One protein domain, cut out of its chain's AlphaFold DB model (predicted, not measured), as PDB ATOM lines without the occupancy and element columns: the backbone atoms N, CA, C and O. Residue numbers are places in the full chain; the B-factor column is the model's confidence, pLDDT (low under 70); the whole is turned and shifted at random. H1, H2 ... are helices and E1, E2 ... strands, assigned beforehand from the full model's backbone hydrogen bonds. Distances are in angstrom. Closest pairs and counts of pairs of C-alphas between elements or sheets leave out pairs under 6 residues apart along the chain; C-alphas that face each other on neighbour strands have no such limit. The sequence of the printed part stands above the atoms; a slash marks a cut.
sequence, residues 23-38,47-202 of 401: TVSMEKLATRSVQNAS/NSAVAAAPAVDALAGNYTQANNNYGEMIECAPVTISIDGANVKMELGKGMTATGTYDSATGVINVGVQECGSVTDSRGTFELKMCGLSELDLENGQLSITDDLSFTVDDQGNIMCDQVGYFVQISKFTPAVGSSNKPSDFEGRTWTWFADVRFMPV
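AT A GLANCE: This is residues 23 to 38 and 47 to 202 of the 401 residues of the protein "PI-PLC Y-box domain-containing protein" of Bacteroidales bacterium (UniProt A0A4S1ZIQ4). Eight strands, E2, E3, E4, E5, E6, E10, E11 and E13, make a closed barrel, and a wing of the long strands E7, E8 and E12, joined to it through E12 and E13, extends the body along its longest axis. E8 bends, and its last part makes a small flap with E9 and E1, while the short helix H1 lies outside the barrel. The printed part has 172 residues, with one named helix and 13 named strands in the order E1, H1, then E2 to E13; the neighbour strands are antiparallel and the class is mostly strand. It is compact, with a radius of gyration of the C-alphas of 16.5 A, yet elongated, spanning 56 by 36 by 27 A.

IN THESE COORDINATES: E1, residues 23 to 25, begins at C-alpha 23 (109.527, 125.038, 83.143). H1 is residues 56 to 59. E2, residues 61 to 69, is 24.9 A long, and E3, residues 73 to 84, is 34.1 A. Then come E4, residues 87 to 92, E5, residues 96 to 103, 22.8 A, E6, residues 108 to 110, and E7, residues 114 to 120. E8, residues 124 to 137, is 30.7 A long and bends by 96 degrees at residue 134. E9 is residues 142 to 146, E10 150 to 153, E11 159 to 161, and E12 165 to 175, 29.4 A. E13, residues 190 to 201, 28.0 A, bends by 74 degrees at residue 196 and ends at C-alpha 201 (112.110, 120.961, 50.798).

HOW THE PARTS SIT: Round the ring run E2, E3, E4, E5, E6, E10, E11, E13 and back to E2. E2 to E6 form a meander, each strand the antiparallel neighbour of the one before, as do E7, E8 and E9. In the hairpin of E2 and E3, N 63 and O 79 are within hydrogen-bond range at 2.8 A. E13 and E2 close the ring, with N 66 and O 198 at 2.8 A. E13 is staggered: its residues 190 to 195 pair with E12, N 168 and O 192 at 2.8 A. E12 lies on one side of E8, N 127 and O 172 at 2.8 A, and E7 and E9 on the other side. E1 pairs with E9, N 24 and O 143 at 2.9 A. H1 is on the barrel at a height over the sheet of 6.6 A, over none of its strands, but only just: 2 of its C-alphas fall on E4. H1 is too short for an O i to N i+4 pair; its one O i to N i+3 pair is within range.

THE WHOLE: The C-alphas farthest apart, of Ala 51 and Gly 178, are 58.8 A apart. Residues 39 to 46 are not printed, and C-alphas 38 and 47 are 26.2 A apart across the cut. Of the links printed whole, E12 to E13, 14 residues, is long and the others are tight. The mean pLDDT of the printed part is 81.9; 27 residues are under 70, among them 30 to 38 and 47 to 53.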
ATOM      1  N   THR A  23     110.517 126.121  83.211       79.00
ATOM      2  CA  THR A  23     109.527 125.038  83.143       79.00
ATOM      3  C   THR A  23     108.132 125.576  82.811       79.00
ATOM      4  O   THR A  23     107.699 126.578  83.388       79.00
ATOM      5  N   VAL A  24     107.421 124.913  81.895       77.94
ATOM      6  CA  VAL A  24     106.060 125.259  81.442       77.94
ATOM      7  C   VAL A  24     105.207 123.999  81.193       77.94
ATOM      8  O   VAL A  24     105.731 122.890  81.141       77.94
ATOM      9  N   SER A  25     103.881 124.164  81.074       73.94
ATOM     10  CA  SER A  25     102.925 123.063  80.833       73.94
ATOM     11  C   SER A  25     102.952 122.568  79.382       73.94
ATOM     12  O   SER A  25     103.050 123.378  78.457       73.94
ATOM     13  N   MET A  26     102.776 121.255  79.191       72.81
ATOM     14  CA  MET A  26     102.659 120.589  77.882       72.81
ATOM     15  C   MET A  26     101.334 120.851  77.141       72.81
ATOM     16  O   MET A  26     101.243 120.575  75.942       72.81
ATOM     17  N   GLU A  27     100.319 121.393  77.822       74.56
ATOM     18  CA  GLU A  27      98.991 121.654  77.251       74.56
ATOM     19  C   GLU A  27      99.058 122.675  76.101       74.56
ATOM     20  O   GLU A  27      99.539 123.793  76.282       74.56
ATOM     21  N   LYS A  28      98.559 122.310  74.913       74.38
ATOM     22  CA  LYS A  28      98.481 123.216  73.755       74.38
ATOM     23  C   LYS A  28      97.130 123.921  73.726       74.38
ATOM     24  O   LYS A  28      96.089 123.274  73.778       74.38
ATOM     25  N   LEU A  29      97.143 125.242  73.561       71.94
ATOM     26  CA  LEU A  29      95.919 126.028  73.364       71.94
ATOM     27  C   LEU A  29      95.476 126.102  71.899       71.94
ATOM     28  O   LEU A  29      94.301 126.362  71.625       71.94
ATOM     29  N   ALA A  30      96.396 125.918  70.953       69.69
ATOM     30  CA  ALA A  30      96.077 125.849  69.537       69.69
ATOM     31  C   ALA A  30      95.808 124.398  69.116       69.69
ATOM     32  O   ALA A  30      96.678 123.539  69.238       69.69
ATOM     33  N   THR A  31      94.635 124.140  68.532       56.72
ATOM     34  CA  THR A  31      94.396 122.924  67.738       56.72
ATOM     35  C   THR A  31      95.202 122.994  66.450       56.72
ATOM     36  O   THR A  31      95.532 124.083  65.986       56.72
ATOM     37  N   ARG A  32      95.563 121.871  65.841       51.66
ATOM     38  CA  ARG A  32      96.412 121.880  64.645       51.66
ATOM     39  C   ARG A  32      95.565 122.031  63.382       51.66
ATOM     40  O   ARG A  32      94.437 121.558  63.310       51.66
ATOM     41  N   SER A  33      96.055 122.789  62.407       37.84
ATOM     42  CA  SER A  33      95.388 122.955  61.111       37.84
ATOM     43  C   SER A  33      96.465 123.123  60.057       37.84
ATOM     44  O   SER A  33      97.312 124.006  60.202       37.84
ATOM     45  N   VAL A  34      96.435 122.285  59.027       33.84
ATOM     46  CA  VAL A  34      97.362 122.385  57.902       33.84
ATOM     47  C   VAL A  34      96.894 123.512  56.985       33.84
ATOM     48  O   VAL A  34      95.702 123.648  56.708       33.84
ATOM     49  N   GLN A  35      97.816 124.386  56.588       36.16
ATOM     50  CA  GLN A  35      97.547 125.453  55.623       36.16
ATOM     51  C   GLN A  35      97.982 125.007  54.215       36.16
ATOM     52  O   GLN A  35      98.711 124.033  54.060       36.16
ATOM     53  N   ASN A  36      97.526 125.707  53.175       30.62
ATOM     54  CA  ASN A  36      97.952 125.438  51.801       30.62
ATOM     55  C   ASN A  36      99.209 126.263  51.485       30.62
ATOM     56  O   ASN A  36      99.152 127.490  51.550       30.62
ATOM     57  N   ALA A  37     100.318 125.608  51.126       31.05
ATOM     58  CA  ALA A  37     101.472 126.276  50.519       31.05
ATOM     59  C   ALA A  37     101.208 126.590  49.038       31.05
ATOM     60  O   ALA A  37     100.542 125.827  48.335       31.05
ATOM     61  N   SER A  38     101.765 127.697  48.548       32.22
ATOM     62  CA  SER A  38     101.781 128.054  47.126       32.22
ATOM     63  C   SER A  38     103.038 127.506  46.454       32.22
ATOM     64  O   SER A  38     104.135 127.860  46.869       32.22
ATOM     65  N   ASN A  47     122.913 114.981  48.102       26.06
ATOM     66  CA  ASN A  47     123.806 113.903  48.586       26.06
ATOM     67  C   ASN A  47     124.515 114.229  49.918       26.06
ATOM     68  O   ASN A  47     125.022 115.328  50.095       26.06
ATOM     69  N   SER A  48     124.614 113.215  50.778       38.69
ATOM     70  CA  SER A  48     125.040 113.209  52.186       38.69
ATOM     71  C   SER A  48     126.515 113.559  52.493       38.69
ATOM     72  O   SER A  48     127.435 113.042  51.858       38.69
ATOM     73  N   ALA A  49     126.680 114.313  53.587       35.25
ATOM     74  CA  ALA A  49     127.857 114.896  54.241       35.25
ATOM     75  C   ALA A  49     128.613 115.986  53.450       35.25
ATOM     76  O   ALA A  49     129.518 115.677  52.670       35.25
ATOM     77  N   VAL A  50     128.370 117.274  53.740       38.12
ATOM     78  CA  VAL A  50     129.145 118.371  53.122       38.12
ATOM     79  C   VAL A  50     130.245 118.933  54.013       38.12
ATOM     80  O   VAL A  50     130.042 119.337  55.154       38.12
ATOM     81  N   ALA A  51     131.425 119.069  53.415       43.91
ATOM     82  CA  ALA A  51     132.537 119.860  53.934       43.91
ATOM     83  C   ALA A  51     132.317 121.393  53.812       43.91
ATOM     84  O   ALA A  51     133.219 122.154  54.163       43.91
ATOM     85  N   ALA A  52     131.164 121.843  53.291       55.03
ATOM     86  CA  ALA A  52     130.780 123.244  53.090       55.03
ATOM     87  C   ALA A  52     129.246 123.394  53.133       55.03
ATOM     88  O   ALA A  52     128.550 122.704  52.398       55.03
ATOM     89  N   ALA A  53     128.718 124.281  53.976       64.50
ATOM     90  CA  ALA A  53     127.275 124.474  54.101       64.50
ATOM     91  C   ALA A  53     126.638 125.024  52.798       64.50
ATOM     92  O   ALA A  53     127.340 125.703  52.034       64.50
ATOM     93  N   PRO A  54     125.346 124.749  52.517       73.81
ATOM     94  CA  PRO A  54     124.676 125.255  51.316       73.81
ATOM     95  C   PRO A  54     124.744 126.782  51.171       73.81
ATOM     96  O   PRO A  54     124.863 127.527  52.139       73.81
ATOM     97  N   ALA A  55     124.634 127.289  49.944       80.00
ATOM     98  CA  ALA A  55     124.483 128.729  49.755       80.00
ATOM     99  C   ALA A  55     123.137 129.196  50.338       80.00
ATOM    100  O   ALA A  55     122.119 128.544  50.129       80.00
ATOM    101  N   VAL A  56     123.117 130.350  51.014       82.56
ATOM    102  CA  VAL A  56     121.903 130.882  51.667       82.56
ATOM    103  C   VAL A  56     120.727 131.050  50.700       82.56
ATOM    104  O   VAL A  56     119.593 130.737  51.047       82.56
ATOM    105  N   ASP A  57     120.998 131.466  49.460       80.81
ATOM    106  CA  ASP A  57     119.970 131.668  48.432       80.81
ATOM    107  C   ASP A  57     119.300 130.355  48.002       80.81
ATOM    108  O   ASP A  57     118.151 130.368  47.567       80.81
ATOM    109  N   ALA A  58     119.984 129.216  48.164       82.75
ATOM    110  CA  ALA A  58     119.424 127.900  47.866       82.75
ATOM    111  C   ALA A  58     118.378 127.453  48.905       82.75
ATOM    112  O   ALA A  58     117.683 126.470  48.683       82.75
ATOM    113  N   LEU A  59     118.252 128.170  50.029       86.94
ATOM    114  CA  LEU A  59     117.280 127.850  51.075       86.94
ATOM    115  C   LEU A  59     115.893 128.444  50.800       86.94
ATOM    116  O   LEU A  59     114.930 128.056  51.460       86.94
ATOM    117  N   ALA A  60     115.761 129.384  49.861       87.94
ATOM    118  CA  ALA A  60     114.474 129.987  49.527       87.94
ATOM    119  C   ALA A  60     113.537 128.960  48.870       87.94
ATOM    120  O   ALA A  60     113.919 128.297  47.909       87.94
ATOM    121  N   GLY A  61     112.289 128.855  49.334       86.38
ATOM    122  CA  GLY A  61     111.320 127.939  48.728       86.38
ATOM    123  C   GLY A  61     110.235 127.441  49.673       86.38
ATOM    124  O   GLY A  61     110.055 127.956  50.778       86.38
ATOM    125  N   ASN A  62     109.497 126.430  49.217       87.12
ATOM    126  CA  ASN A  62     108.479 125.759  50.020       87.12
ATOM    127  C   ASN A  62     109.059 124.542  50.719       87.12
ATOM    128  O   ASN A  62     109.782 123.751  50.116       87.12
ATOM    129  N   TYR A  63     108.641 124.362  51.961       90.88
ATOM    130  CA  TYR A  63     109.048 123.276  52.823       90.88
ATOM    131  C   TYR A  63     107.827 122.619  53.458       90.88
ATOM    132  O   TYR A  63     106.788 123.245  53.685       90.88
ATOM    133  N   THR A  64     107.973 121.348  53.798       89.62
ATOM    134  CA  THR A  64     107.124 120.658  54.755       89.62
ATOM    135  C   THR A  64     107.837 120.653  56.101       89.62
ATOM    136  O   THR A  64     108.864 119.998  56.263       89.62
ATOM    137  N   GLN A  65     107.294 121.367  57.084       90.75
ATOM    138  CA  GLN A  65     107.632 121.125  58.480       90.75
ATOM    139  C   GLN A  65     107.089 119.754  58.855       90.75
ATOM    140  O   GLN A  65     105.880 119.574  58.809       90.75
ATOM    141  N   ALA A  66     107.950 118.831  59.256       85.06
ATOM    142  CA  ALA A  66     107.589 117.619  59.962       85.06
ATOM    143  C   ALA A  66     108.033 117.729  61.417       85.06
ATOM    144  O   ALA A  66     109.120 118.221  61.723       85.06
ATOM    145  N   ASN A  67     107.183 117.264  62.322       78.06
ATOM    146  CA  ASN A  67     107.513 117.183  63.734       78.06
ATOM    147  C   ASN A  67     106.918 115.922  64.338       78.06
ATOM    148  O   ASN A  67     105.773 115.556  64.053       78.06
ATOM    149  N   ASN A  68     107.671 115.301  65.229       67.88
ATOM    150  CA  ASN A  68     107.214 114.131  65.946       67.88
ATOM    151  C   ASN A  68     106.376 114.567  67.153       67.88
ATOM    152  O   ASN A  68     106.865 115.258  68.049       67.88
ATOM    153  N   ASN A  69     105.099 114.189  67.183       59.66
ATOM    154  CA  ASN A  69     104.272 114.382  68.368       59.66
ATOM    155  C   ASN A  69     104.308 113.099  69.204       59.66
ATOM    156  O   ASN A  69     103.403 112.277  69.132       59.66
ATOM    157  N   TYR A  70     105.382 112.928  69.981       54.81
ATOM    158  CA  TYR A  70     105.520 111.852  70.973       54.81
ATOM    159  C   TYR A  70     105.600 110.416  70.430       54.81
ATOM    160  O   TYR A  70     105.245 109.467  71.120       54.81
ATOM    161  N   GLY A  71     106.117 110.230  69.219       45.31
ATOM    162  CA  GLY A  71     106.412 108.909  68.661       45.31
ATOM    163  C   GLY A  71     105.207 108.172  68.083       45.31
ATOM    164  O   GLY A  71     105.385 107.072  67.568       45.31
ATOM    165  N   GLU A  72     104.013 108.765  68.136       55.12
ATOM    166  CA  GLU A  72     102.792 108.151  67.608       55.12
ATOM    167  C   GLU A  72     102.435 108.669  66.213       55.12
ATOM    168  O   GLU A  72     101.910 107.914  65.405       55.12
ATOM    169  N   MET A  73     102.760 109.925  65.889       71.69
ATOM    170  CA  MET A  73     102.442 110.525  64.592       71.69
ATOM    171  C   MET A  73     103.483 111.571  64.180       71.69
ATOM    172  O   MET A  73     103.921 112.399  64.987       71.69
ATOM    173  N   ILE A  74     103.831 111.566  62.889       77.19
ATOM    174  CA  ILE A  74     104.558 112.665  62.254       77.19
ATOM    175  C   ILE A  74     103.539 113.629  61.690       77.19
ATOM    176  O   ILE A  74     102.784 113.308  60.772       77.19
ATOM    177  N   GLU A  75     103.563 114.837  62.215       80.25
ATOM    178  CA  GLU A  75     102.656 115.859  61.751       80.25
ATOM    179  C   GLU A  75     103.341 116.797  60.801       80.25
ATOM    180  O   GLU A  75     104.475 117.206  61.061       80.25
ATOM    181  N   CYS A  76     102.621 117.156  59.742       85.81
ATOM    182  CA  CYS A  76     103.165 118.000  58.708       85.81
ATOM    183  C   CYS A  76     102.413 119.329  58.596       85.81
ATOM    184  O   CYS A  76     101.190 119.404  58.718       85.81
ATOM    185  N   ALA A  77     103.158 120.399  58.341       85.31
ATOM    186  CA  ALA A  77     102.621 121.718  58.043       85.31
ATOM    187  C   ALA A  77     103.428 122.372  56.912       85.31
ATOM    188  O   ALA A  77     104.631 122.131  56.804       85.31
ATOM    189  N   PRO A  78     102.808 123.202  56.059       85.50
ATOM    190  CA  PRO A  78     103.563 123.986  55.091       85.50
ATOM    191  C   PRO A  78     104.425 125.041  55.786       85.50
ATOM    192  O   PRO A  78     104.012 125.642  56.781       85.50
ATOM    193  N   VAL A  79     105.577 125.326  55.192       88.31
ATOM    194  CA  VAL A  79     106.433 126.457  55.546       88.31
ATOM    195  C   VAL A  79     106.967 127.088  54.273       88.31
ATOM    196  O   VAL A  79     107.359 126.383  53.347       88.31
ATOM    197  N   THR A  80     107.008 128.415  54.230       89.88
ATOM    198  CA  THR A  80     107.665 129.150  53.143       89.88
ATOM    199  C   THR A  80     108.909 129.826  53.689       89.88
ATOM    200  O   THR A  80     108.838 130.536  54.690       89.88
ATOM    201  N   ILE A  81     110.050 129.632  53.036       90.81
ATOM    202  CA  ILE A  81     111.315 130.259  53.411       90.81
ATOM    203  C   ILE A  81     111.679 131.326  52.385       90.81
ATOM    204  O   ILE A  81     111.659 131.091  51.177       90.81
ATOM    205  N   SER A  82     112.020 132.512  52.883       91.38
ATOM    206  CA  SER A  82     112.478 133.652  52.089       91.38
ATOM    207  C   SER A  82     113.791 134.205  52.640       91.38
ATOM    208  O   SER A  82     114.057 134.103  53.841       91.38
ATOM    209  N   ILE A  83     114.612 134.769  51.752       90.25
ATOM    210  CA  ILE A  83     115.993 135.172  52.034       90.25
ATOM    211  C   ILE A  83     116.173 136.666  51.745       90.25
ATOM    212  O   ILE A  83     115.737 137.156  50.705       90.25
ATOM    213  N   ASP A  84     116.827 137.374  52.667       89.75
ATOM    214  CA  ASP A  84     117.273 138.763  52.505       89.75
ATOM    215  C   ASP A  84     118.712 138.911  53.023       89.75
ATOM    216  O   ASP A  84     118.970 139.051  54.226       89.75
ATOM    217  N   GLY A  85     119.680 138.813  52.109       89.88
ATOM    218  CA  GLY A  85     121.095 138.727  52.460       89.88
ATOM    219  C   GLY A  85     121.383 137.469  53.284       89.88
ATOM    220  O   GLY A  85     121.173 136.358  52.815       89.88
ATOM    221  N   ALA A  86     121.864 137.638  54.516       91.19
ATOM    222  CA  ALA A  86     122.073 136.524  55.448       91.19
ATOM    223  C   ALA A  86     120.828 136.198  56.294       91.19
ATOM    224  O   ALA A  86     120.859 135.255  57.082       91.19
ATOM    225  N   ASN A  87     119.753 136.987  56.191       95.25
ATOM    226  CA  ASN A  87     118.544 136.751  56.968       95.25
ATOM    227  C   ASN A  87     117.680 135.689  56.292       95.25
ATOM    228  O   ASN A  87     117.373 135.785  55.105       95.25
ATOM    229  N   VAL A  88     117.247 134.717  57.085       95.50
ATOM    230  CA  VAL A  88     116.331 133.650  56.697       95.50
ATOM    231  C   VAL A  88     115.026 133.869  57.436       95.50
ATOM    232  O   VAL A  88     114.998 133.859  58.668       95.50
ATOM    233  N   LYS A  89     113.937 134.068  56.696       95.38
ATOM    234  CA  LYS A  89     112.588 134.200  57.244       95.38
ATOM    235  C   LYS A  89     111.782 132.954  56.900       95.38
ATOM    236  O   LYS A  89     111.530 132.689  55.727       95.38
ATOM    237  N   MET A  90     111.342 132.239  57.928       94.06
ATOM    238  CA  MET A  90     110.468 131.073  57.849       94.06
ATOM    239  C   MET A  90     109.039 131.504  58.187       94.06
ATOM    240  O   MET A  90     108.753 131.900  59.317       94.06
ATOM    241  N   GLU A  91     108.141 131.460  57.211       91.06
ATOM    242  CA  GLU A  91     106.709 131.682  57.393       91.06
ATOM    243  C   GLU A  91     106.057 130.367  57.803       91.06
ATOM    244  O   GLU A  91     105.859 129.460  56.996       91.06
ATOM    245  N   LEU A  92     105.769 130.268  59.093       84.75
ATOM    246  CA  LEU A  92     105.157 129.113  59.718       84.75
ATOM    247  C   LEU A  92     103.630 129.241  59.634       84.75
ATOM    248  O   LEU A  92     103.066 130.339  59.575       84.75
ATOM    249  N   GLY A  93     102.934 128.106  59.673       73.44
ATOM    250  CA  GLY A  93     101.472 128.097  59.659       73.44
ATOM    251  C   GLY A  93     100.852 129.000  60.737       73.44
ATOM    252  O   GLY A  93     101.410 129.199  61.817       73.44
ATOM    253  N   LYS A  94      99.647 129.515  60.458       68.75
ATOM    254  CA  LYS A  94      98.838 130.358  61.368       68.75
ATOM    255  C   LYS A  94      99.400 131.758  61.636       68.75
ATOM    256  O   LYS A  94      99.196 132.303  62.717       68.75
ATOM    257  N   GLY A  95     100.048 132.356  60.637       75.00
ATOM    258  CA  GLY A  95     100.535 133.737  60.728       75.00
ATOM    259  C   GLY A  95     101.727 133.893  61.668       75.00
ATOM    260  O   GLY A  95     101.955 134.987  62.183       75.00
ATOM    261  N   MET A  96     102.453 132.796  61.909       87.75
ATOM    262  CA  MET A  96     103.676 132.808  62.692       87.75
ATOM    263  C   MET A  96     104.893 132.939  61.773       87.75
ATOM    264  O   MET A  96     104.906 132.413  60.666       87.75
ATOM    265  N   THR A  97     105.943 133.611  62.224       92.62
ATOM    266  CA  THR A  97     107.201 133.743  61.489       92.62
ATOM    267  C   THR A  97     108.386 133.584  62.424       92.62
ATOM    268  O   THR A  97     108.379 134.158  63.511       92.62
ATOM    269  N   ALA A  98     109.418 132.877  61.978       94.06
ATOM    270  CA  ALA A  98     110.723 132.852  62.627       94.06
ATOM    271  C   ALA A  98     111.747 133.508  61.701       94.06
ATOM    272  O   ALA A  98     111.817 133.171  60.521       94.06
ATOM    273  N   THR A  99     112.527 134.455  62.217       96.31
ATOM    274  CA  THR A  99     113.604 135.101  61.457       96.31
ATOM    275  C   THR A  99     114.938 134.813  62.121       96.31
ATOM    276  O   THR A  99     115.084 135.037  63.320       96.31
ATOM    277  N   GLY A 100     115.912 134.336  61.358       96.50
ATOM    278  CA  GLY A 100     117.264 134.102  61.853       96.50
ATOM    279  C   GLY A 100     118.338 134.571  60.892       96.50
ATOM    280  O   GLY A 100     118.054 134.960  59.762       96.50
ATOM    281  N   THR A 101     119.586 134.523  61.342       96.50
ATOM    282  CA  THR A 101     120.761 134.855  60.533       96.50
ATOM    283  C   THR A 101     121.540 133.585  60.212       96.50
ATOM    284  O   THR A 101     121.948 132.863  61.124       96.50
ATOM    285  N   TYR A 102     121.744 133.323  58.923       95.06
ATOM    286  CA  TYR A 102     122.503 132.187  58.418       95.06
ATOM    287  C   TYR A 102     124.010 132.437  58.488       95.06
ATOM    288  O   TYR A 102     124.523 133.413  57.934       95.06
ATOM    289  N   ASP A 103     124.726 131.522  59.130       90.19
ATOM    290  CA  ASP A 103     126.179 131.463  59.114       90.19
ATOM    291  C   ASP A 103     126.654 130.417  58.100       90.19
ATOM    292  O   ASP A 103     126.666 129.217  58.366       90.19
ATOM    293  N   SER A 104     127.110 130.885  56.938       84.81
ATOM    294  CA  SER A 104     127.637 130.028  55.863       84.81
ATOM    295  C   SER A 104     128.871 129.198  56.243       84.81
ATOM    296  O   SER A 104     129.183 128.228  55.557       84.81
ATOM    297  N   ALA A 105     129.599 129.561  57.307       84.56
ATOM    298  CA  ALA A 105     130.760 128.789  57.744       84.56
ATOM    299  C   ALA A 105     130.355 127.527  58.514       84.56
ATOM    300  O   ALA A 105     131.081 126.533  58.485       84.56
ATOM    301  N   THR A 106     129.216 127.574  59.206       84.00
ATOM    302  CA  THR A 106     128.733 126.494  60.076       84.00
ATOM    303  C   THR A 106     127.470 125.819  59.551       84.00
ATOM    304  O   THR A 106     127.179 124.700  59.958       84.00
ATOM    305  N   GLY A 107     126.736 126.464  58.643       85.75
ATOM    306  CA  GLY A 107     125.436 125.998  58.167       85.75
ATOM    307  C   GLY A 107     124.297 126.229  59.156       85.75
ATOM    308  O   GLY A 107     123.243 125.621  59.002       85.75
ATOM    309  N   VAL A 108     124.493 127.092  60.158       91.81
ATOM    310  CA  VAL A 108     123.524 127.327  61.236       91.81
ATOM    311  C   VAL A 108     122.732 128.611  60.992       91.81
ATOM    312  O   VAL A 108     123.297 129.676  60.745       91.81
ATOM    313  N   ILE A 109     121.411 128.529  61.119       94.81
ATOM    314  CA  ILE A 109     120.482 129.659  61.173       94.81
ATOM    315  C   ILE A 109     120.236 129.991  62.647       94.81
ATOM    316  O   ILE A 109     119.562 129.249  63.360       94.81
ATOM    317  N   ASN A 110     120.763 131.121  63.110       95.31
ATOM    318  CA  ASN A 110     120.593 131.586  64.487       95.31
ATOM    319  C   ASN A 110     119.315 132.422  64.601       95.31
ATOM    320  O   ASN A 110     119.238 133.493  64.002       95.31
ATOM    321  N   VAL A 111     118.326 131.945  65.357       96.12
ATOM    322  CA  VAL A 111     116.985 132.551  65.460       96.12
ATOM    323  C   VAL A 111     116.791 133.223  66.820       96.12
ATOM    324  O   VAL A 111     116.367 134.375  66.893       96.12
ATOM    325  N   GLY A 112     117.137 132.518  67.898       94.38
ATOM    326  CA  GLY A 112     116.937 132.964  69.272       94.38
ATOM    327  C   GLY A 112     115.470 133.219  69.624       94.38
ATOM    328  O   GLY A 112     114.534 132.862  68.904       94.38
ATOM    329  N   VAL A 113     115.271 133.864  70.767       95.25
ATOM    330  CA  VAL A 113     113.951 134.254  71.251       95.25
ATOM    331  C   VAL A 113     113.415 135.494  70.521       95.25
ATOM    332  O   VAL A 113     114.079 136.528  70.465       95.25
ATOM    333  N   GLN A 114     112.184 135.430  70.000       96.00
ATOM    334  CA  GLN A 114     111.568 136.561  69.286       96.00
ATOM    335  C   GLN A 114     110.037 136.543  69.323       96.00
ATOM    336  O   GLN A 114     109.421 135.488  69.477       96.00
ATOM    337  N   GLU A 115     109.415 137.708  69.139       96.38
ATOM    338  CA  GLU A 115     107.992 137.763  68.792       96.38
ATOM    339  C   GLU A 115     107.809 137.147  67.405       96.38
ATOM    340  O   GLU A 115     108.507 137.504  66.457       96.38
ATOM    341  N   CYS A 116     106.879 136.208  67.298       94.62
ATOM    342  CA  CYS A 116     106.701 135.400  66.105       94.62
ATOM    343  C   CYS A 116     105.348 135.621  65.436       94.62
ATOM    344  O   CYS A 116     105.056 134.921  64.484       94.62
ATOM    345  N   GLY A 117     104.508 136.549  65.898       93.94
ATOM    346  CA  GLY A 117     103.267 136.913  65.209       93.94
ATOM    347  C   GLY A 117     102.092 137.146  66.150       93.94
ATOM    348  O   GLY A 117     102.250 137.251  67.365       93.94
ATOM    349  N   SER A 118     100.893 137.238  65.576       92.81
ATOM    350  CA  SER A 118      99.655 137.309  66.352       92.81
ATOM    351  C   SER A 118      98.505 136.573  65.674       92.81
ATOM    352  O   SER A 118      98.438 136.485  64.448       92.81
ATOM    353  N   VAL A 119      97.596 136.038  66.486       90.31
ATOM    354  CA  VAL A 119      96.390 135.331  66.036       90.31
ATOM    355  C   VAL A 119      95.178 135.948  66.717       90.31
ATOM    356  O   VAL A 119      95.185 136.146  67.928       90.31
ATOM    357  N   THR A 120      94.120 136.218  65.958       90.44
ATOM    358  CA  THR A 120      92.841 136.694  66.500       90.44
ATOM    359  C   THR A 120      91.761 135.650  66.270       90.44
ATOM    360  O   THR A 120      91.560 135.194  65.146       90.44
ATOM    361  N   ASP A 121      91.036 135.305  67.330       88.94
ATOM    362  CA  ASP A 121      89.834 134.478  67.260       88.94
ATOM    363  C   ASP A 121      88.689 135.084  68.095       88.94
ATOM    364  O   ASP A 121      88.739 136.243  68.513       88.94
ATOM    365  N   SER A 122      87.625 134.310  68.327       89.00
ATOM    366  CA  SER A 122      86.454 134.749  69.099       89.00
ATOM    367  C   SER A 122      86.761 135.111  70.559       89.00
ATOM    368  O   SER A 122      85.982 135.831  71.185       89.00
ATOM    369  N   ARG A 123      87.877 134.634  71.120       90.38
ATOM    370  CA  ARG A 123      88.321 134.927  72.488       90.38
ATOM    371  C   ARG A 123      88.977 136.302  72.561       90.38
ATOM    372  O   ARG A 123      88.739 137.019  73.538       90.38
ATOM    373  N   GLY A 124      89.779 136.653  71.558       92.75
ATOM    374  CA  GLY A 124      90.584 137.871  71.500       92.75
ATOM    375  C   GLY A 124      91.802 137.727  70.587       92.75
ATOM    376  O   GLY A 124      91.871 136.814  69.766       92.75
ATOM    377  N   THR A 125      92.762 138.634  70.746       94.88
ATOM    378  CA  THR A 125      94.042 138.620  70.025       94.88
ATOM    379  C   THR A 125      95.156 138.117  70.932       94.88
ATOM    380  O   THR A 125      95.366 138.659  72.017       94.88
ATOM    381  N   PHE A 126      95.886 137.116  70.455       94.06
ATOM    382  CA  PHE A 126      97.064 136.527  71.078       94.06
ATOM    383  C   PHE A 126      98.309 137.033  70.356       94.06
ATOM    384  O   PHE A 126      98.457 136.796  69.160       94.06
ATOM    385  N   GLU A 127      99.191 137.724  71.065       95.62
ATOM    386  CA  GLU A 127     100.554 138.012  70.610       95.62
ATOM    387  C   GLU A 127     101.446 136.842  71.040       95.62
ATOM    388  O   GLU A 127     101.291 136.303  72.144       95.62
ATOM    389  N   LEU A 128     102.310 136.392  70.134       95.44
ATOM    390  CA  LEU A 128     103.022 135.127  70.252       95.44
ATOM    391  C   LEU A 128     104.528 135.349  70.244       95.44
ATOM    392  O   LEU A 128     105.057 136.080  69.407       95.44
ATOM    393  N   LYS A 129     105.217 134.626  71.123       95.44
ATOM    394  CA  LYS A 129     106.671 134.636  71.256       95.44
ATOM    395  C   LYS A 129     107.223 133.222  71.133       95.44
ATOM    396  O   LYS A 129     106.760 132.316  71.827       95.44
ATOM    397  N   MET A 130     108.226 133.060  70.279       95.12
ATOM    398  CA  MET A 130     108.921 131.804  70.015       95.12
ATOM    399  C   MET A 130     110.256 131.736  70.760       95.12
ATOM    400  O   MET A 130     110.943 132.749  70.904       95.12
ATOM    401  N   CYS A 131     110.620 130.539  71.211       94.00
ATOM    402  CA  CYS A 131     111.914 130.213  71.808       94.00
ATOM    403  C   CYS A 131     112.244 128.721  71.605       94.00
ATOM    404  O   CYS A 131     111.418 127.969  71.076       94.00
ATOM    405  N   GLY A 132     113.427 128.275  72.027       90.69
ATOM    406  CA  GLY A 132     113.810 126.867  71.951       90.69
ATOM    407  C   GLY A 132     113.160 126.016  73.036       90.69
ATOM    408  O   GLY A 132     112.865 126.484  74.138       90.69
ATOM    409  N   LEU A 133     112.954 124.743  72.719       83.31
ATOM    410  CA  LEU A 133     112.540 123.701  73.651       83.31
ATOM    411  C   LEU A 133     113.768 122.859  74.008       83.31
ATOM    412  O   LEU A 133     114.294 122.147  73.159       83.31
ATOM    413  N   SER A 134     114.242 122.941  75.248       80.75
ATOM    414  CA  SER A 134     115.471 122.262  75.670       80.75
ATOM    415  C   SER A 134     115.238 120.830  76.148       80.75
ATOM    416  O   SER A 134     116.113 119.992  75.975       80.75
ATOM    417  N   GLU A 135     114.092 120.554  76.777       78.00
ATOM    418  CA  GLU A 135     113.793 119.241  77.356       78.00
ATOM    419  C   GLU A 135     112.284 118.974  77.423       78.00
ATOM    420  O   GLU A 135     111.475 119.899  77.552       78.00
ATOM    421  N   LEU A 136     111.934 117.689  77.368       73.69
ATOM    422  CA  LEU A 136     110.592 117.147  77.552       73.69
ATOM    423  C   LEU A 136     110.591 116.208  78.765       73.69
ATOM    424  O   LEU A 136     111.276 115.188  78.745       73.69
ATOM    425  N   ASP A 137     109.784 116.513  79.778       71.69
ATOM    426  CA  ASP A 137     109.508 115.626  80.909       71.69
ATOM    427  C   ASP A 137     108.083 115.079  80.777       71.69
ATOM    428  O   ASP A 137     107.105 115.635  81.292       71.69
ATOM    429  N   LEU A 138     107.979 113.983  80.024       66.75
ATOM    430  CA  LEU A 138     106.709 113.335  79.697       66.75
ATOM    431  C   LEU A 138     106.019 112.747  80.932       66.75
ATOM    432  O   LEU A 138     104.793 112.706  80.980       66.75
ATOM    433  N   GLU A 139     106.791 112.301  81.926       65.69
ATOM    434  CA  GLU A 139     106.246 111.677  83.134       65.69
ATOM    435  C   GLU A 139     105.511 112.700  84.002       65.69
ATOM    436  O   GLU A 139     104.475 112.388  84.590       65.69
ATOM    437  N   ASN A 140     106.018 113.935  84.047       69.06
ATOM    438  CA  ASN A 140     105.448 115.004  84.866       69.06
ATOM    439  C   ASN A 140     104.600 116.012  84.077       69.06
ATOM    440  O   ASN A 140     104.075 116.960  84.668       69.06
ATOM    441  N   GLY A 141     104.445 115.830  82.762       69.06
ATOM    442  CA  GLY A 141     103.661 116.739  81.925       69.06
ATOM    443  C   GLY A 141     104.309 118.122  81.762       69.06
ATOM    444  O   GLY A 141     103.598 119.130  81.654       69.06
ATOM    445  N   GLN A 142     105.645 118.189  81.794       76.19
ATOM    446  CA  GLN A 142     106.414 119.433  81.814       76.19
ATOM    447  C   GLN A 142     107.351 119.577  80.608       76.19
ATOM    448  O   GLN A 142     107.895 118.616  80.073       76.19
ATOM    449  N   LEU A 143     107.556 120.825  80.195       80.75
ATOM    450  CA  LEU A 143     108.505 121.234  79.159       80.75
ATOM    451  C   LEU A 143     109.537 122.176  79.784       80.75
ATOM    452  O   LEU A 143     109.157 123.031  80.589       80.75
ATOM    453  N   SER A 144     110.791 122.114  79.345       82.88
ATOM    454  CA  SER A 144     111.797 123.144  79.639       82.88
ATOM    455  C   SER A 144     112.103 123.948  78.379       82.88
ATOM    456  O   SER A 144     112.407 123.376  77.334       82.88
ATOM    457  N   ILE A 145     112.029 125.275  78.472       89.62
ATOM    458  CA  ILE A 145     112.302 126.194  77.357       89.62
ATOM    459  C   ILE A 145     113.610 126.945  77.570       89.62
ATOM    460  O   ILE A 145     113.984 127.194  78.711       89.62
ATOM    461  N   THR A 146     114.261 127.354  76.487       88.31
ATOM    462  CA  THR A 146     115.501 128.142  76.473       88.31
ATOM    463  C   THR A 146     115.368 129.325  75.513       88.31
ATOM    464  O   THR A 146     114.614 129.261  74.543       88.31
ATOM    465  N   ASP A 147     116.106 130.406  75.766       92.81
ATOM    466  CA  ASP A 147     116.186 131.549  74.846       92.81
ATOM    467  C   ASP A 147     116.996 131.230  73.573       92.81
ATOM    468  O   ASP A 147     116.900 131.960  72.582       92.81
ATOM    469  N   ASP A 148     117.757 130.135  73.583       90.19
ATOM    470  CA  ASP A 148     118.488 129.646  72.417       90.19
ATOM    471  C   ASP A 148     117.527 128.957  71.443       90.19
ATOM    472  O   ASP A 148     116.819 128.024  71.812       90.19
ATOM    473  N   LEU A 149     117.514 129.400  70.189       92.56
ATOM    474  CA  LEU A 149     116.839 128.701  69.099       92.56
ATOM    475  C   LEU A 149     117.707 128.785  67.848       92.56
ATOM    476  O   LEU A 149     118.040 129.885  67.397       92.56
ATOM    477  N   SER A 150     118.073 127.643  67.287       92.12
ATOM    478  CA  SER A 150     118.874 127.572  66.072       92.12
ATOM    479  C   SER A 150     118.518 126.348  65.240       92.12
ATOM    480  O   SER A 150     117.938 125.378  65.736       92.12
ATOM    481  N   PHE A 151     118.845 126.431  63.953       91.12
ATOM    482  CA  PHE A 151     118.611 125.351  63.013       91.12
ATOM    483  C   PHE A 151     119.848 125.074  62.168       91.12
ATOM    484  O   PHE A 151     120.417 126.004  61.598       91.12
ATOM    485  N   THR A 152     120.211 123.806  62.017       89.00
ATOM    486  CA  THR A 152     121.290 123.370  61.128       89.00
ATOM    487  C   THR A 152     120.732 122.952  59.773       89.00
ATOM    488  O   THR A 152     119.744 122.219  59.697       89.00
ATOM    489  N   VAL A 153     121.381 123.408  58.703       85.94
ATOM    490  CA  VAL A 153     121.065 123.033  57.321       85.94
ATOM    491  C   VAL A 153     121.986 121.900  56.862       85.94
ATOM    492  O   VAL A 153     123.208 122.022  56.971       85.94
ATOM    493  N   ASP A 154     121.416 120.817  56.333       80.62
ATOM    494  CA  ASP A 154     122.180 119.726  55.713       80.62
ATOM    495  C   ASP A 154     122.457 119.956  54.209       80.62
ATOM    496  O   ASP A 154     122.068 120.968  53.629       80.62
ATOM    497  N   ASP A 155     123.154 119.022  53.556       71.44
ATOM    498  CA  ASP A 155     123.432 119.062  52.101       71.44
ATOM    499  C   ASP A 155     122.189 119.182  51.240       71.44
ATOM    500  O   ASP A 155     122.234 119.722  50.138       71.44
ATOM    501  N   GLN A 156     121.126 118.544  51.707       69.56
ATOM    502  CA  GLN A 156     119.881 118.351  50.996       69.56
ATOM    503  C   GLN A 156     118.959 119.564  51.167       69.56
ATOM    504  O   GLN A 156     117.841 119.563  50.658       69.56
ATOM    505  N   GLY A 157     119.419 120.588  51.894       78.19
ATOM    506  CA  GLY A 157     118.639 121.762  52.242       78.19
ATOM    507  C   GLY A 157     117.604 121.490  53.328       78.19
ATOM    508  O   GLY A 157     116.813 122.381  53.619       78.19
ATOM    509  N   ASN A 158     117.589 120.309  53.960       83.38
ATOM    510  CA  ASN A 158     116.740 120.112  55.126       83.38
ATOM    511  C   ASN A 158     117.262 120.963  56.276       83.38
ATOM    512  O   ASN A 158     118.467 121.074  56.510       83.38
ATOM    513  N   ILE A 159     116.328 121.520  57.031       88.88
ATOM    514  CA  ILE A 159     116.623 122.414  58.141       88.88
ATOM    515  C   ILE A 159     116.140 121.733  59.418       88.88
ATOM    516  O   ILE A 159     114.943 121.509  59.593       88.88
ATOM    517  N   MET A 160     117.066 121.375  60.300       86.38
ATOM    518  CA  MET A 160     116.794 120.634  61.535       86.38
ATOM    519  C   MET A 160     116.959 121.542  62.745       86.38
ATOM    520  O   MET A 160     117.912 122.310  62.811       86.38
ATOM    521  N   CYS A 161     116.040 121.458  63.704       84.69
ATOM    522  CA  CYS A 161     116.167 122.192  64.960       84.69
ATOM    523  C   CYS A 161     117.316 121.619  65.804       84.69
ATOM    524  O   CYS A 161     117.382 120.409  66.008       84.69
ATOM    525  N   ASP A 162     118.200 122.482  66.311       83.19
ATOM    526  CA  ASP A 162     119.338 122.048  67.140       83.19
ATOM    527  C   ASP A 162     118.917 121.744  68.587       83.19
ATOM    528  O   ASP A 162     119.562 120.975  69.302       83.19
ATOM    529  N   GLN A 163     117.832 122.376  69.036       83.88
ATOM    530  CA  GLN A 163     117.146 122.053  70.284       83.88
ATOM    531  C   GLN A 163     116.146 120.907  70.055       83.88
ATOM    532  O   GLN A 163     115.831 120.582  68.912       83.88
ATOM    533  N   VAL A 164     115.579 120.333  71.128       81.25
ATOM    534  CA  VAL A 164     114.541 119.278  71.029       81.25
ATOM    535  C   VAL A 164     113.382 119.727  70.137       81.25
ATOM    536  O   VAL A 164     112.761 118.920  69.456       81.25
ATOM    537  N   GLY A 165     113.114 121.027  70.101       85.25
ATOM    538  CA  GLY A 165     112.295 121.661  69.085       85.25
ATOM    539  C   GLY A 165     112.094 123.133  69.411       85.25
ATOM    540  O   GLY A 165     112.964 123.762  70.017       85.25
ATOM    541  N   TYR A 166     110.927 123.677  69.074       89.75
ATOM    542  CA  TYR A 166     110.583 125.056  69.411       89.75
ATOM    543  C   TYR A 166     109.263 125.149  70.172       89.75
ATOM    544  O   TYR A 166     108.346 124.333  70.036       89.75
ATOM    545  N   PHE A 167     109.171 126.192  70.984       91.00
ATOM    546  CA  PHE A 167     108.042 126.485  71.846       91.00
ATOM    547  C   PHE A 167     107.470 127.858  71.506       91.00
ATOM    548  O   PHE A 167     108.214 128.802  71.242       91.00
ATOM    549  N   VAL A 168     106.142 127.976  71.529       92.69
ATOM    550  CA  VAL A 168     105.423 129.231  71.308       92.69
ATOM    551  C   VAL A 168     104.557 129.526  72.526       92.69
ATOM    552  O   VAL A 168     103.626 128.781  72.841       92.69
ATOM    553  N   GLN A 169     104.830 130.644  73.190       92.56
ATOM    554  CA  GLN A 169     104.016 131.173  74.287       92.56
ATOM    555  C   GLN A 169     103.193 132.370  73.850       92.56
ATOM    556  O   GLN A 169     103.573 133.124  72.956       92.56
ATOM    557  N   ILE A 170     102.100 132.580  74.574       94.00
ATOM    558  CA  ILE A 170     101.313 133.805  74.512       94.00
ATOM    559  C   ILE A 170     102.067 134.878  75.306       94.00
ATOM    560  O   ILE A 170     102.115 134.823  76.538       94.00
ATOM    561  N   SER A 171     102.674 135.837  74.607       95.00
ATOM    562  CA  SER A 171     103.384 136.963  75.227       95.00
ATOM    563  C   SER A 171     102.411 138.009  75.766       95.00
ATOM    564  O   SER A 171     102.668 138.600  76.815       95.00
ATOM    565  N   LYS A 172     101.275 138.199  75.087       96.81
ATOM    566  CA  LYS A 172     100.219 139.135  75.483       96.81
ATOM    567  C   LYS A 172      98.857 138.707  74.943       96.81
ATOM    568  O   LYS A 172      98.762 138.176  73.837       96.81
ATOM    569  N   PHE A 173      97.792 138.955  75.706       96.25
ATOM    570  CA  PHE A 173      96.422 138.681  75.269       96.25
ATOM    571  C   PHE A 173      95.532 139.916  75.399       96.25
ATOM    572  O   PHE A 173      95.393 140.505  76.469       96.25
ATOM    573  N   THR A 174      94.873 140.279  74.299       96.81
ATOM    574  CA  THR A 174      93.882 141.359  74.257       96.81
ATOM    575  C   THR A 174      92.485 140.756  74.084       96.81
ATOM    576  O   THR A 174      92.180 140.273  72.990       96.81
ATOM    577  N   PRO A 175      91.618 140.773  75.115       95.62
ATOM    578  CA  PRO A 175      90.276 140.204  75.024       95.62
ATOM    579  C   PRO A 175      89.427 140.849  73.926       95.62
ATOM    580  O   PRO A 175      89.469 142.065  73.726       95.62
ATOM    581  N   ALA A 176      88.600 140.043  73.255       95.38
ATOM    582  CA  ALA A 176      87.585 140.565  72.348       95.38
ATOM    583  C   ALA A 176      86.549 141.411  73.113       95.38
ATOM    584  O   ALA A 176      86.233 141.146  74.278       95.38
ATOM    585  N   VAL A 177      85.980 142.420  72.449       92.75
ATOM    586  CA  VAL A 177      84.936 143.270  73.042       92.75
ATOM    587  C   VAL A 177      83.738 142.406  73.447       92.75
ATOM    588  O   VAL A 177      83.165 141.706  72.619       92.75
ATOM    589  N   GLY A 178      83.354 142.466  74.726       89.69
ATOM    590  CA  GLY A 178      82.244 141.681  75.278       89.69
ATOM    591  C   GLY A 178      82.608 140.258  75.718       89.69
ATOM    592  O   GLY A 178      81.734 139.540  76.196       89.69
ATOM    593  N   SER A 179      83.875 139.853  75.600       89.19
ATOM    594  CA  SER A 179      84.361 138.574  76.120       89.19
ATOM    595  C   SER A 179      84.523 138.600  77.644       89.19
ATOM    596  O   SER A 179      84.896 139.620  78.224       89.19
ATOM    597  N   SER A 180      84.275 137.463  78.302       92.19
ATOM    598  CA  SER A 180      84.567 137.265  79.732       92.19
ATOM    599  C   SER A 180      86.038 136.941  80.013       92.19
ATOM    600  O   SER A 180      86.438 136.913  81.178       92.19
ATOM    601  N   ASN A 181      86.818 136.675  78.964       92.56
ATOM    602  CA  ASN A 181      88.227 136.314  79.048       92.56
ATOM    603  C   ASN A 181      89.087 137.491  79.520       92.56
ATOM    604  O   ASN A 181      88.864 138.640  79.137       92.56
ATOM    605  N   LYS A 182      90.117 137.193  80.309       93.12
ATOM    606  CA  LYS A 182      91.063 138.164  80.865       93.12
ATOM    607  C   LYS A 182      92.493 137.839  80.428       93.12
ATOM    608  O   LYS A 182      92.798 136.676  80.180       93.12
ATOM    609  N   PRO A 183      93.404 138.830  80.405       92.56
ATOM    610  CA  PRO A 183      94.829 138.596  80.146       92.56
ATOM    611  C   PRO A 183      95.436 137.470  81.001       92.56
ATOM    612  O   PRO A 183      96.088 136.574  80.472       92.56
ATOM    613  N   SER A 184      95.101 137.426  82.296       91.81
ATOM    614  CA  SER A 184      95.546 136.393  83.246       91.81
ATOM    615  C   SER A 184      95.140 134.965  82.883       91.81
ATOM    616  O   SER A 184      95.698 134.016  83.430       91.81
ATOM    617  N   ASP A 185      94.151 134.798  82.006       87.69
ATOM    618  CA  ASP A 185      93.664 133.480  81.612       87.69
ATOM    619  C   ASP A 185      94.578 132.842  80.558       87.69
ATOM    620  O   ASP A 185      94.522 131.630  80.375       87.69
ATOM    621  N   PHE A 186      95.435 133.628  79.891       91.56
ATOM    622  CA  PHE A 186      96.201 133.184  78.722       91.56
ATOM    623  C   PHE A 186      97.667 133.622  78.708       91.56
ATOM    624  O   PHE A 186      98.504 132.876  78.208       91.56
ATOM    625  N   GLU A 187      98.008 134.798  79.233       92.56
ATOM    626  CA  GLU A 187      99.384 135.303  79.194       92.56
ATOM    627  C   GLU A 187     100.363 134.354  79.899       92.56
ATOM    628  O   GLU A 187     100.112 133.867  81.002       92.56
ATOM    629  N   GLY A 188     101.482 134.059  79.234       86.38
ATOM    630  CA  GLY A 188     102.489 133.106  79.699       86.38
ATOM    631  C   GLY A 188     102.112 131.633  79.531       86.38
ATOM    632  O   GLY A 188     102.936 130.775  79.852       86.38
ATOM    633  N   ARG A 189     100.907 131.319  79.031       87.81
ATOM    634  CA  ARG A 189     100.526 129.946  78.685       87.81
ATOM    635  C   ARG A 189     101.106 129.527  77.339       87.81
ATOM    636  O   ARG A 189     101.419 130.345  76.470       87.81
ATOM    637  N   THR A 190     101.204 128.217  77.182       88.25
ATOM    638  CA  THR A 190     101.618 127.542  75.959       88.25
ATOM    639  C   THR A 190     100.574 127.751  74.863       88.25
ATOM    640  O   THR A 190      99.426 127.329  74.988       88.25
ATOM    641  N   TRP A 191     100.969 128.394  73.763       88.88
ATOM    642  CA  TRP A 191     100.148 128.435  72.554       88.88
ATOM    643  C   TRP A 191     100.251 127.097  71.822       88.88
ATOM    644  O   TRP A 191      99.254 126.401  71.630       88.88
ATOM    645  N   THR A 192     101.480 126.716  71.469       87.81
ATOM    646  CA  THR A 192     101.837 125.423  70.881       87.81
ATOM    647  C   THR A 192     103.318 125.140  71.129       87.81
ATOM    648  O   THR A 192     104.080 126.027  71.505       87.81
ATOM    649  N   TRP A 193     103.741 123.912  70.884       85.88
ATOM    650  CA  TRP A 193     105.146 123.518  70.866       85.88
ATOM    651  C   TRP A 193     105.307 122.332  69.918       85.88
ATOM    652  O   TRP A 193     104.333 121.632  69.614       85.88
ATOM    653  N   PHE A 194     106.520 122.127  69.429       81.88
ATOM    654  CA  PHE A 194     106.847 121.048  68.508       81.88
ATOM    655  C   PHE A 194     108.202 120.471  68.892       81.88
ATOM    656  O   PHE A 194     109.091 121.231  69.269       81.88
ATOM    657  N   ALA A 195     108.338 119.151  68.799       77.06
ATOM    658  CA  ALA A 195     109.587 118.432  69.011       77.06
ATOM    659  C   ALA A 195     110.018 117.715  67.728       77.06
ATOM    660  O   ALA A 195     109.195 117.488  66.837       77.06
ATOM    661  N   ASP A 196     111.306 117.394  67.642       76.50
ATOM    662  CA  ASP A 196     111.963 116.761  66.497       76.50
ATOM    663  C   ASP A 196     111.600 117.465  65.180       76.50
ATOM    664  O   ASP A 196     111.123 116.857  64.220       76.50
ATOM    665  N   VAL A 197     111.740 118.793  65.172       83.56
ATOM    666  CA  VAL A 197     111.323 119.633  64.046       83.56
ATOM    667  C   VAL A 197     112.342 119.540  62.915       83.56
ATOM    668  O   VAL A 197     113.512 119.887  63.093       83.56
ATOM    669  N   ARG A 198     111.857 119.156  61.734       86.06
ATOM    670  CA  ARG A 198     112.584 119.185  60.462       86.06
ATOM    671  C   ARG A 198     111.760 119.947  59.431       86.06
ATOM    672  O   ARG A 198     110.583 119.656  59.256       86.06
ATOM    673  N   PHE A 199     112.367 120.876  58.707       89.31
ATOM    674  CA  PHE A 199     111.789 121.439  57.490       89.31
ATOM    675  C   PHE A 199     112.436 120.749  56.296       89.31
ATOM    676  O   PHE A 199     113.652 120.808  56.134       89.31
ATOM    677  N   MET A 200     111.629 120.078  55.483       87.00
ATOM    678  CA  MET A 200     112.078 119.356  54.291       87.00
ATOM    679  C   MET A 200     111.645 120.121  53.046       87.00
ATOM    680  O   MET A 200     110.490 120.544  53.009       87.00
ATOM    681  N   PRO A 201     112.512 120.327  52.046       88.12
ATOM    682  CA  PRO A 201     112.110 120.961  50.798       88.12
ATOM    683  C   PRO A 201     110.985 120.183  50.108       88.12
ATOM    684  O   PRO A 201     111.048 118.960  49.969       88.12
ATOM    685  N   VAL A 202     109.976 120.902  49.614       88.81
ATOM    686  CA  VAL A 202     108.926 120.311  48.776       88.81
ATOM    687  C   VAL A 202     109.545 119.877  47.451       88.81
ATOM    688  O   VAL A 202     109.931 120.706  46.627       88.81
TER     689      VAL A 202